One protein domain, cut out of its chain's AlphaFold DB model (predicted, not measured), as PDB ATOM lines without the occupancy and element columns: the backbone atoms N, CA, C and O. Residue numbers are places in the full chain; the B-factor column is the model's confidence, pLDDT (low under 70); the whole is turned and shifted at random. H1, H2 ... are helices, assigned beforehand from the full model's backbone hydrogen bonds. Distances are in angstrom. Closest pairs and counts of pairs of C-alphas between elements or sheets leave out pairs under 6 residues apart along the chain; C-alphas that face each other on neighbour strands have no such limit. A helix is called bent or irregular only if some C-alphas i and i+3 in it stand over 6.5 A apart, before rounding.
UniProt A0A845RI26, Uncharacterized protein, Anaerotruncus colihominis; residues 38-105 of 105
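This is residues 38 to 105 of the 105 residues of an uncharacterized protein of Anaerotruncus colihominis (UniProt A0A845RI26). One long bent helix, H3, makes the length of an elongated, loose model, and two shorter helices come before it along the chain: H2 makes a hairpin with the first part of H3, and H1 lies near the long arm H3a without touching it. Contacts are few, and the stretches 64 to 69 and 83 to 91 stand free. The printed part has 68 residues with three named helices in the order H1, H2, H3 and no named strand, and its class is all helix. It is only just loose, close to extended, with a radius of gyration of the C-alphas of 15.9 A and spans of 48 by 26 by 20 A.

Start at H1, residues 39 to 50, which touches no helix. A tight link of two residues leads to H2, residues 53 to 66, yet H1 and H2 are apart. After another tight link of two residues comes H3, residues 69 to 99, which by its hydrogen bonds was assigned as one helix but is bent: C-alphas 87 and 90 are 7.1 A apart. Its arms are H3a, residues 69 to 87, and H3b, residues 90 to 99, at a steep tilt of 45 degrees. H2 and H3a form a helical hairpin, opposite ways at a steep tilt of 44 degrees. They touch through residues 59 to 63 of H2 and 69 to 71 of H3a alone, and their closest C-alphas, those of Ala 63 and Ala 70, are 4.9 A apart. H1 and H3a are near each other, with 5 pairs of C-alphas within 10 A. H3b touches no helix and is apart from H1 and from H2. In H1 and H3b every O i to N i+4 pair is within hydrogen-bond range; in H2 it is 8 of 10 and in H3a 11 of 15.

Find C-alpha 39 at (221.316, 239.098, 228.410); from there H1 runs 16.9 A to C-alpha 50. H2 runs 18.9 A from C-alpha 53 to C-alpha 66 and is only just irregular, with C-alphas 56 and 59 6.52 A apart. Look next at C-alpha 69, at (235.609, 248.361, 201.715), where H3a begins its 27.2 A. H3a has a kink of 29 degrees near residue 76 and is irregular, with C-alphas 75 and 78 6.51 A apart. H3b runs 14.5 A to C-alpha 99 at (211.839, 218.079, 221.677).

The two C-alphas farthest apart, those of Gly 65 and Lys 100, are 48.4 A from each other. The printed part has no cut, and both links are tight. Mean pLDDT of the printed part is 85.2; residue 105, the chain's last, is under 70.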
ATOM      1  N   GLY A  38     222.570 236.769 232.614       82.62
ATOM      2  CA  GLY A  38     221.752 237.829 232.029       82.62
ATOM      3  C   GLY A  38     222.054 238.075 230.538       82.62
ATOM      4  O   GLY A  38     223.057 237.580 230.005       82.62
ATOM      5  N   PRO A  39     221.219 238.878 229.855       81.62
ATOM      6  CA  PRO A  39     221.316 239.098 228.410       81.62
ATOM      7  C   PRO A  39     222.675 239.671 227.981       81.62
ATOM      8  O   PRO A  39     223.253 239.211 227.000       81.62
ATOM      9  N   TRP A  40     223.237 240.598 228.763       84.12
ATOM     10  CA  TRP A  40     224.535 241.217 228.480       84.12
ATOM     11  C   TRP A  40     225.692 240.212 228.487       84.12
ATOM     12  O   TRP A  40     226.443 240.121 227.520       84.12
ATOM     13  N   PHE A  41     225.813 239.402 229.545       86.62
ATOM     14  CA  PHE A  41     226.867 238.385 229.636       86.62
ATOM     15  C   PHE A  41     226.723 237.312 228.556       86.62
ATOM     16  O   PHE A  41     227.723 236.852 228.010       86.62
ATOM     17  N   THR A  42     225.489 236.939 228.216       85.44
ATOM     18  CA  THR A  42     225.218 235.995 227.126       85.44
ATOM     19  C   THR A  42     225.683 236.552 225.778       85.44
ATOM     20  O   THR A  42     226.355 235.842 225.030       85.44
ATOM     21  N   ALA A  43     225.422 237.833 225.501       84.38
ATOM     22  CA  ALA A  43     225.888 238.499 224.287       84.38
ATOM     23  C   ALA A  43     227.423 238.571 224.209       84.38
ATOM     24  O   ALA A  43     227.992 238.250 223.168       84.38
ATOM     25  N   PHE A  44     228.108 238.915 225.306       87.38
ATOM     26  CA  PHE A  44     229.576 238.949 225.333       87.38
ATOM     27  C   PHE A  44     230.209 237.573 225.132       87.38
ATOM     28  O   PHE A  44     231.171 237.450 224.378       87.38
ATOM     29  N   LYS A  45     229.661 236.529 225.766       86.69
ATOM     30  CA  LYS A  45     230.125 235.149 225.559       86.69
ATOM     31  C   LYS A  45     229.983 234.736 224.099       86.69
ATOM     32  O   LYS A  45     230.900 234.148 223.543       86.69
ATOM     33  N   PHE A  46     228.852 235.066 223.484       86.19
ATOM     34  CA  PHE A  46     228.634 234.792 222.071       86.19
ATOM     35  C   PHE A  46     229.609 235.563 221.173       86.19
ATOM     36  O   PHE A  46     230.214 234.967 220.286       86.19
ATOM     37  N   ALA A  47     229.801 236.860 221.431       84.38
ATOM     38  CA  ALA A  47     230.751 237.680 220.687       84.38
ATOM     39  C   ALA A  47     232.169 237.096 220.768       84.38
ATOM     40  O   ALA A  47     232.797 236.899 219.736       84.38
ATOM     41  N   ALA A  48     232.633 236.717 221.963       86.56
ATOM     42  CA  ALA A  48     233.950 236.111 222.154       86.56
ATOM     43  C   ALA A  48     234.141 234.809 221.351       86.56
ATOM     44  O   ALA A  48     235.225 234.580 220.829       86.56
ATOM     45  N   THR A  49     233.101 233.981 221.207       86.62
ATOM     46  CA  THR A  49     233.156 232.746 220.398       86.62
ATOM     47  C   THR A  49     233.310 233.020 218.900       86.62
ATOM     48  O   THR A  49     233.885 232.212 218.176       86.62
ATOM     49  N   LEU A  50     232.781 234.142 218.415       81.62
ATOM     50  CA  LEU A  50     232.843 234.514 216.999       81.62
ATOM     51  C   LEU A  50     234.138 235.227 216.617       81.62
ATOM     52  O   LEU A  50     234.479 235.298 215.433       81.62
ATOM     53  N   GLU A  51     234.827 235.798 217.598       84.62
ATOM     54  CA  GLU A  51     236.116 236.432 217.388       84.62
ATOM     55  C   GLU A  51     237.197 235.355 217.257       84.62
ATOM     56  O   GLU A  51     237.579 234.686 218.214       84.62
ATOM     57  N   SER A  52     237.681 235.170 216.029       84.12
ATOM     58  CA  SER A  52     238.727 234.207 215.685       84.12
ATOM     59  C   SER A  52     239.948 234.906 215.085       84.12
ATOM     60  O   SER A  52     239.915 236.097 214.758       84.12
ATOM     61  N   GLY A  53     241.031 234.152 214.872       77.19
ATOM     62  CA  GLY A  53     242.243 234.661 214.218       77.19
ATOM     63  C   GLY A  53     241.981 235.296 212.845       77.19
ATOM     64  O   GLY A  53     242.682 236.228 212.454       77.19
ATOM     65  N   THR A  54     240.923 234.874 212.146       76.50
ATOM     66  CA  THR A  54     240.497 235.470 210.872       76.50
ATOM     67  C   THR A  54     240.049 236.918 211.034       76.50
ATOM     68  O   THR A  54     240.350 237.734 210.171       76.50
ATOM     69  N   LYS A  55     239.374 237.279 212.130       80.31
ATOM     70  CA  LYS A  55     239.010 238.683 212.368       80.31
ATOM     71  C   LYS A  55     240.200 239.509 212.844       80.31
ATOM     72  O   LYS A  55     240.346 240.654 212.432       80.31
ATOM     73  N   LEU A  56     241.075 238.914 213.659       81.56
ATOM     74  CA  LEU A  56     242.229 239.617 214.220       81.56
ATOM     75  C   LEU A  56     243.323 239.910 213.181       81.56
ATOM     76  O   LEU A  56     243.896 240.991 213.198       81.56
ATOM     77  N   ILE A  57     243.625 238.958 212.293       86.00
ATOM     78  CA  ILE A  57     244.711 239.073 211.299       86.00
ATOM     79  C   ILE A  57     244.152 239.160 209.876       86.00
ATOM     80  O   ILE A  57     244.630 239.951 209.063       86.00
ATOM     81  N   GLY A  58     243.119 238.374 209.570       83.50
ATOM     82  CA  GLY A  58     242.553 238.290 208.223       83.50
ATOM     83  C   GLY A  58     241.857 239.576 207.779       83.50
ATOM     84  O   GLY A  58     242.140 240.061 206.687       83.50
ATOM     85  N   THR A  59     241.001 240.175 208.614       83.25
ATOM     86  CA  THR A  59     240.314 241.430 208.260       83.25
ATOM     87  C   THR A  59     241.293 242.595 208.048       83.25
ATOM     88  O   THR A  59     241.161 243.271 207.028       83.25
ATOM     89  N   PRO A  60     242.318 242.823 208.897       85.56
ATOM     90  CA  PRO A  60     243.347 243.828 208.611       85.56
ATOM     91  C   PRO A  60     244.172 243.529 207.356       85.56
ATOM     92  O   PRO A  60     244.455 244.445 206.588       85.56
ATOM     93  N   GLY A  61     244.519 242.261 207.103       86.06
ATOM     94  CA  GLY A  61     245.204 241.867 205.867       86.06
ATOM     95  C   GLY A  61     244.365 242.155 204.619       86.06
ATOM     96  O   GLY A  61     244.868 242.686 203.631       86.06
ATOM     97  N   MET A  62     243.059 241.890 204.687       85.31
ATOM     98  CA  MET A  62     242.108 242.241 203.634       85.31
ATOM     99  C   MET A  62     241.973 243.761 203.473       85.31
ATOM    100  O   MET A  62     241.952 244.257 202.349       85.31
ATOM    101  N   ALA A  63     241.927 244.509 204.577       86.44
ATOM    102  CA  ALA A  63     241.872 245.969 204.565       86.44
ATOM    103  C   ALA A  63     243.135 246.602 203.970       86.44
ATOM    104  O   ALA A  63     243.037 247.623 203.298       86.44
ATOM    105  N   PHE A  64     244.305 245.989 204.153       86.31
ATOM    106  CA  PHE A  64     245.538 246.448 203.515       86.31
ATOM    107  C   PHE A  64     245.470 246.344 201.982       86.31
ATOM    108  O   PHE A  64     245.949 247.236 201.289       86.31
ATOM    109  N   GLY A  65     244.849 245.286 201.448       86.81
ATOM    110  CA  GLY A  65     244.717 245.079 200.001       86.81
ATOM    111  C   GLY A  65     243.538 245.810 199.349       86.81
ATOM    112  O   GLY A  65     243.677 246.341 198.252       86.81
ATOM    113  N   LEU A  66     242.371 245.834 200.001       85.56
ATOM    114  CA  LEU A  66     241.130 246.401 199.450       85.56
ATOM    115  C   LEU A  66     240.835 247.822 199.943       85.56
ATOM    116  O   LEU A  66     240.017 248.511 199.338       85.56
ATOM    117  N   GLY A  67     241.474 248.271 201.025       83.56
ATOM    118  CA  GLY A  67     241.220 249.562 201.660       83.56
ATOM    119  C   GLY A  67     239.926 249.590 202.483       83.56
ATOM    120  O   GLY A  67     239.503 248.599 203.083       83.56
ATOM    121  N   TYR A  68     239.265 250.750 202.487       81.69
ATOM    122  CA  TYR A  68     238.029 251.018 203.236       81.69
ATOM    123  C   TYR A  68     236.859 250.032 203.037       81.69
ATOM    124  O   TYR A  68     236.126 249.825 204.004       81.69
ATOM    125  N   PRO A  69     236.650 249.378 201.877       83.88
ATOM    126  CA  PRO A  69     235.609 248.361 201.715       83.88
ATOM    127  C   PRO A  69     235.663 247.221 202.743       83.88
ATOM    128  O   PRO A  69     234.616 246.701 203.121       83.88
ATOM    129  N   ALA A  70     236.842 246.869 203.268       81.31
ATOM    130  CA  ALA A  70     236.965 245.859 204.323       81.31
ATOM    131  C   ALA A  70     236.283 246.279 205.643       81.31
ATOM    132  O   ALA A  70     235.862 245.431 206.430       81.31
ATOM    133  N   PHE A  71     236.097 247.583 205.873       81.25
ATOM    134  CA  PHE A  71     235.361 248.100 207.029       81.25
ATOM    135  C   PHE A  71     233.873 247.725 206.991       81.25
ATOM    136  O   PHE A  71     233.270 247.479 208.036       81.25
ATOM    137  N   LEU A  72     233.289 247.599 205.792       84.38
ATOM    138  CA  LEU A  72     231.890 247.199 205.625       84.38
ATOM    139  C   LEU A  72     231.631 245.802 206.196       84.38
ATOM    140  O   LEU A  72     230.573 245.565 206.777       84.38
ATOM    141  N   GLN A  73     232.616 244.900 206.116       82.25
ATOM    142  CA  GLN A  73     232.534 243.586 206.752       82.25
ATOM    143  C   GLN A  73     232.391 243.719 208.274       82.25
ATOM    144  O   GLN A  73     231.522 243.081 208.869       82.25
ATOM    145  N   GLY A  74     233.194 244.581 208.905       81.81
ATOM    146  CA  GLY A  74     233.114 244.852 210.341       81.81
ATOM    147  C   GLY A  74     231.772 245.457 210.758       81.81
ATOM    148  O   GLY A  74     231.209 245.041 211.766       81.81
ATOM    149  N   MET A  75     231.220 246.376 209.960       85.44
ATOM    150  CA  MET A  75     229.926 247.016 210.240       85.44
ATOM    151  C   MET A  75     228.727 246.081 210.061       85.44
ATOM    152  O   MET A  75     227.789 246.121 210.856       85.44
ATOM    153  N   TRP A  76     228.729 245.248 209.018       88.25
ATOM    154  CA  TRP A  76     227.586 244.387 208.705       88.25
ATOM    155  C   TRP A  76     227.475 243.188 209.648       88.25
ATOM    156  O   TRP A  76     226.384 242.686 209.909       88.25
ATOM    157  N   THR A  77     228.604 242.749 210.202       87.25
ATOM    158  CA  THR A  77     228.685 241.549 211.038       87.25
ATOM    159  C   THR A  77     227.812 241.632 212.312       87.25
ATOM    160  O   THR A  77     227.007 240.722 212.524       87.25
ATOM    161  N   PRO A  78     227.856 242.704 213.132       86.31
ATOM    162  CA  PRO A  78     226.958 242.863 214.281       86.31
ATOM    163  C   PRO A  78     225.475 242.913 213.903       86.31
ATOM    164  O   PRO A  78     224.643 242.327 214.596       86.31
ATOM    165  N   ILE A  79     225.143 243.588 212.797       89.50
ATOM    166  CA  ILE A  79     223.764 243.707 212.301       89.50
ATOM    167  C   ILE A  79     223.240 242.326 211.901       89.50
ATOM    168  O   ILE A  79     222.144 241.935 212.307       89.50
ATOM    169  N   ALA A  80     224.046 241.559 211.164       89.06
ATOM    170  CA  ALA A  80     223.722 240.193 210.781       89.06
ATOM    171  C   ALA A  80     223.498 239.305 212.013       89.06
ATOM    172  O   ALA A  80     222.482 238.620 212.079       89.06
ATOM    173  N   TYR A  81     224.369 239.370 213.026       87.50
ATOM    174  CA  TYR A  81     224.181 238.605 214.264       87.50
ATOM    175  C   TYR A  81     222.899 238.981 215.001       87.50
ATOM    176  O   TYR A  81     222.161 238.095 215.436       87.50
ATOM    177  N   PHE A  82     222.607 240.277 215.119       87.81
ATOM    178  CA  PHE A  82     221.380 240.745 215.757       87.81
ATOM    179  C   PHE A  82     220.136 240.205 215.039       87.81
ATOM    180  O   PHE A  82     219.236 239.657 215.681       87.81
ATOM    181  N   LEU A  83     220.108 240.286 213.706       90.94
ATOM    182  CA  LEU A  83     219.015 239.749 212.896       90.94
ATOM    183  C   LEU A  83     218.909 238.225 213.013       90.94
ATOM    184  O   LEU A  83     217.808 237.705 213.190       90.94
ATOM    185  N   SER A  84     220.030 237.499 212.982       89.62
ATOM    186  CA  SER A  84     220.042 236.044 213.160       89.62
ATOM    187  C   SER A  84     219.447 235.635 214.506       89.62
ATOM    188  O   SER A  84     218.585 234.757 214.546       89.62
ATOM    189  N   PHE A  85     219.820 236.297 215.603       87.19
ATOM    190  CA  PHE A  85     219.213 236.025 216.906       87.19
ATOM    191  C   PHE A  85     217.733 236.368 216.948       87.19
ATOM    192  O   PHE A  85     216.946 235.590 217.488       87.19
ATOM    193  N   ARG A  86     217.338 237.502 216.367       88.25
ATOM    194  CA  ARG A  86     215.940 237.933 216.375       88.25
ATOM    195  C   ARG A  86     215.038 236.988 215.586       88.25
ATOM    196  O   ARG A  86     213.914 236.742 216.022       88.25
ATOM    197  N   CYS A  87     215.517 236.476 214.453       90.56
ATOM    198  CA  CYS A  87     214.760 235.595 213.565       90.56
ATOM    199  C   CYS A  87     214.779 234.130 214.021       90.56
ATOM    200  O   CYS A  87     213.740 233.470 213.993       90.56
ATOM    201  N   PHE A  88     215.943 233.616 214.429       89.44
ATOM    202  CA  PHE A  88     216.136 232.188 214.698       89.44
ATOM    203  C   PHE A  88     216.233 231.843 216.182       89.44
ATOM    204  O   PHE A  88     215.872 230.730 216.549       89.44
ATOM    205  N   GLY A  89     216.673 232.762 217.045       86.00
ATOM    206  CA  GLY A  89     216.916 232.470 218.462       86.00
ATOM    207  C   GLY A  89     215.661 231.995 219.196       86.00
ATOM    208  O   GLY A  89     215.682 230.960 219.856       86.00
ATOM    209  N   GLU A  90     214.547 232.709 219.028       85.62
ATOM    210  CA  GLU A  90     213.261 232.345 219.641       85.62
ATOM    211  C   GLU A  90     212.716 231.021 219.086       85.62
ATOM    212  O   GLU A  90     212.304 230.146 219.845       85.62
ATOM    213  N   ARG A  91     212.800 230.829 217.765       88.38
ATOM    214  CA  ARG A  91     212.337 229.604 217.094       88.38
ATOM    215  C   ARG A  91     213.127 228.377 217.542       88.38
ATOM    216  O   ARG A  91     212.536 227.337 217.819       88.38
ATOM    217  N   LEU A  92     214.448 228.510 217.642       88.75
ATOM    218  CA  LEU A  92     215.330 227.437 218.087       88.75
ATOM    219  C   LEU A  92     215.080 227.094 219.557       88.75
ATOM    220  O   LEU A  92     215.004 225.918 219.899       88.75
ATOM    221  N   LYS A  93     214.871 228.105 220.410       85.94
ATOM    222  CA  LYS A  93     214.513 227.890 221.817       85.94
ATOM    223  C   LYS A  93     213.224 227.073 221.948       85.94
ATOM    224  O   LYS A  93     213.220 226.074 222.662       85.94
ATOM    225  N   ILE A  94     212.166 227.465 221.234       88.75
ATOM    226  CA  ILE A  94     210.873 226.761 221.255       88.75
ATOM    227  C   ILE A  94     211.033 225.317 220.757       88.75
ATOM    228  O   ILE A  94     210.489 224.395 221.363       88.75
ATOM    229  N   ALA A  95     211.809 225.098 219.693       90.06
ATOM    230  CA  ALA A  95     212.075 223.756 219.176       90.06
ATOM    231  C   ALA A  95     212.819 222.876 220.199       90.06
ATOM    232  O   ALA A  95     212.400 221.748 220.455       90.06
ATOM    233  N   CYS A  96     213.877 223.390 220.833       87.56
ATOM    234  CA  CYS A  96     214.618 222.667 221.870       87.56
ATOM    235  C   CYS A  96     213.736 222.310 223.079       87.56
ATOM    236  O   CYS A  96     213.827 221.196 223.594       87.56
ATOM    237  N   GLU A  97     212.851 223.219 223.504       87.25
ATOM    238  CA  GLU A  97     211.885 222.967 224.582       87.25
ATOM    239  C   GLU A  97     210.846 221.904 224.187       87.25
ATOM    240  O   GLU A  97     210.541 221.023 224.991       87.25
ATOM    241  N   HIS A  98     210.358 221.931 222.941       90.44
ATOM    242  CA  HIS A  98     209.395 220.955 222.426       90.44
ATOM    243  C   HIS A  98     209.972 219.535 222.365       90.44
ATOM    244  O   HIS A  98     209.356 218.591 222.858       90.44
ATOM    245  N   PHE A  99     211.176 219.381 221.808       89.00
ATOM    246  CA  PHE A  99     211.839 218.079 221.677       89.00
ATOM    247  C   PHE A  99     212.572 217.632 222.953       89.00
ATOM    248  O   PHE A  99     213.099 216.523 222.991       89.00
ATOM    249  N   LYS A 100     212.602 218.468 224.003       86.31
ATOM    250  CA  LYS A 100     213.357 218.242 225.251       86.31
ATOM    251  C   LYS A 100     214.833 217.896 225.005       86.31
ATOM    252  O   LYS A 100     215.421 217.093 225.730       86.31
ATOM    253  N   VAL A 101     215.435 218.518 223.993       87.31
ATOM    254  CA  VAL A 101     216.850 218.342 223.638       87.31
ATOM    255  C   VAL A 101     217.657 219.571 224.041       87.31
ATOM    256  O   VAL A 101     217.204 220.707 223.900       87.31
ATOM    257  N   LEU A 102     218.867 219.344 224.553       83.06
ATOM    258  CA  LEU A 102     219.780 220.416 224.969       83.06
ATOM    259  C   LEU A 102     220.672 220.913 223.825       83.06
ATOM    260  O   LEU A 102     221.188 222.025 223.893       83.06
ATOM    261  N   THR A 103     220.863 220.095 222.792       83.94
ATOM    262  CA  THR A 103     221.727 220.385 221.647       83.94
ATOM    263  C   THR A 103     221.005 220.042 220.355       83.94
ATOM    264  O   THR A 103     220.156 219.151 220.318       83.94
ATOM    265  N   VAL A 104     221.356 220.760 219.294       82.19
ATOM    266  CA  VAL A 104     221.012 220.378 217.922       82.19
ATOM    267  C   VAL A 104     221.963 219.235 217.523       82.19
ATOM    268  O   VAL A 104     223.122 219.297 217.946       82.19
ATOM    269  N   PRO A 105     221.503 218.180 216.826       63.53
ATOM    270  CA  PRO A 105     222.392 217.143 216.297       63.53
ATOM    271  C   PRO A 105     223.409 217.696 215.292       63.53
ATOM    272  O   PRO A 105     223.101 218.714 214.628       63.53
TER     273      PRO A 105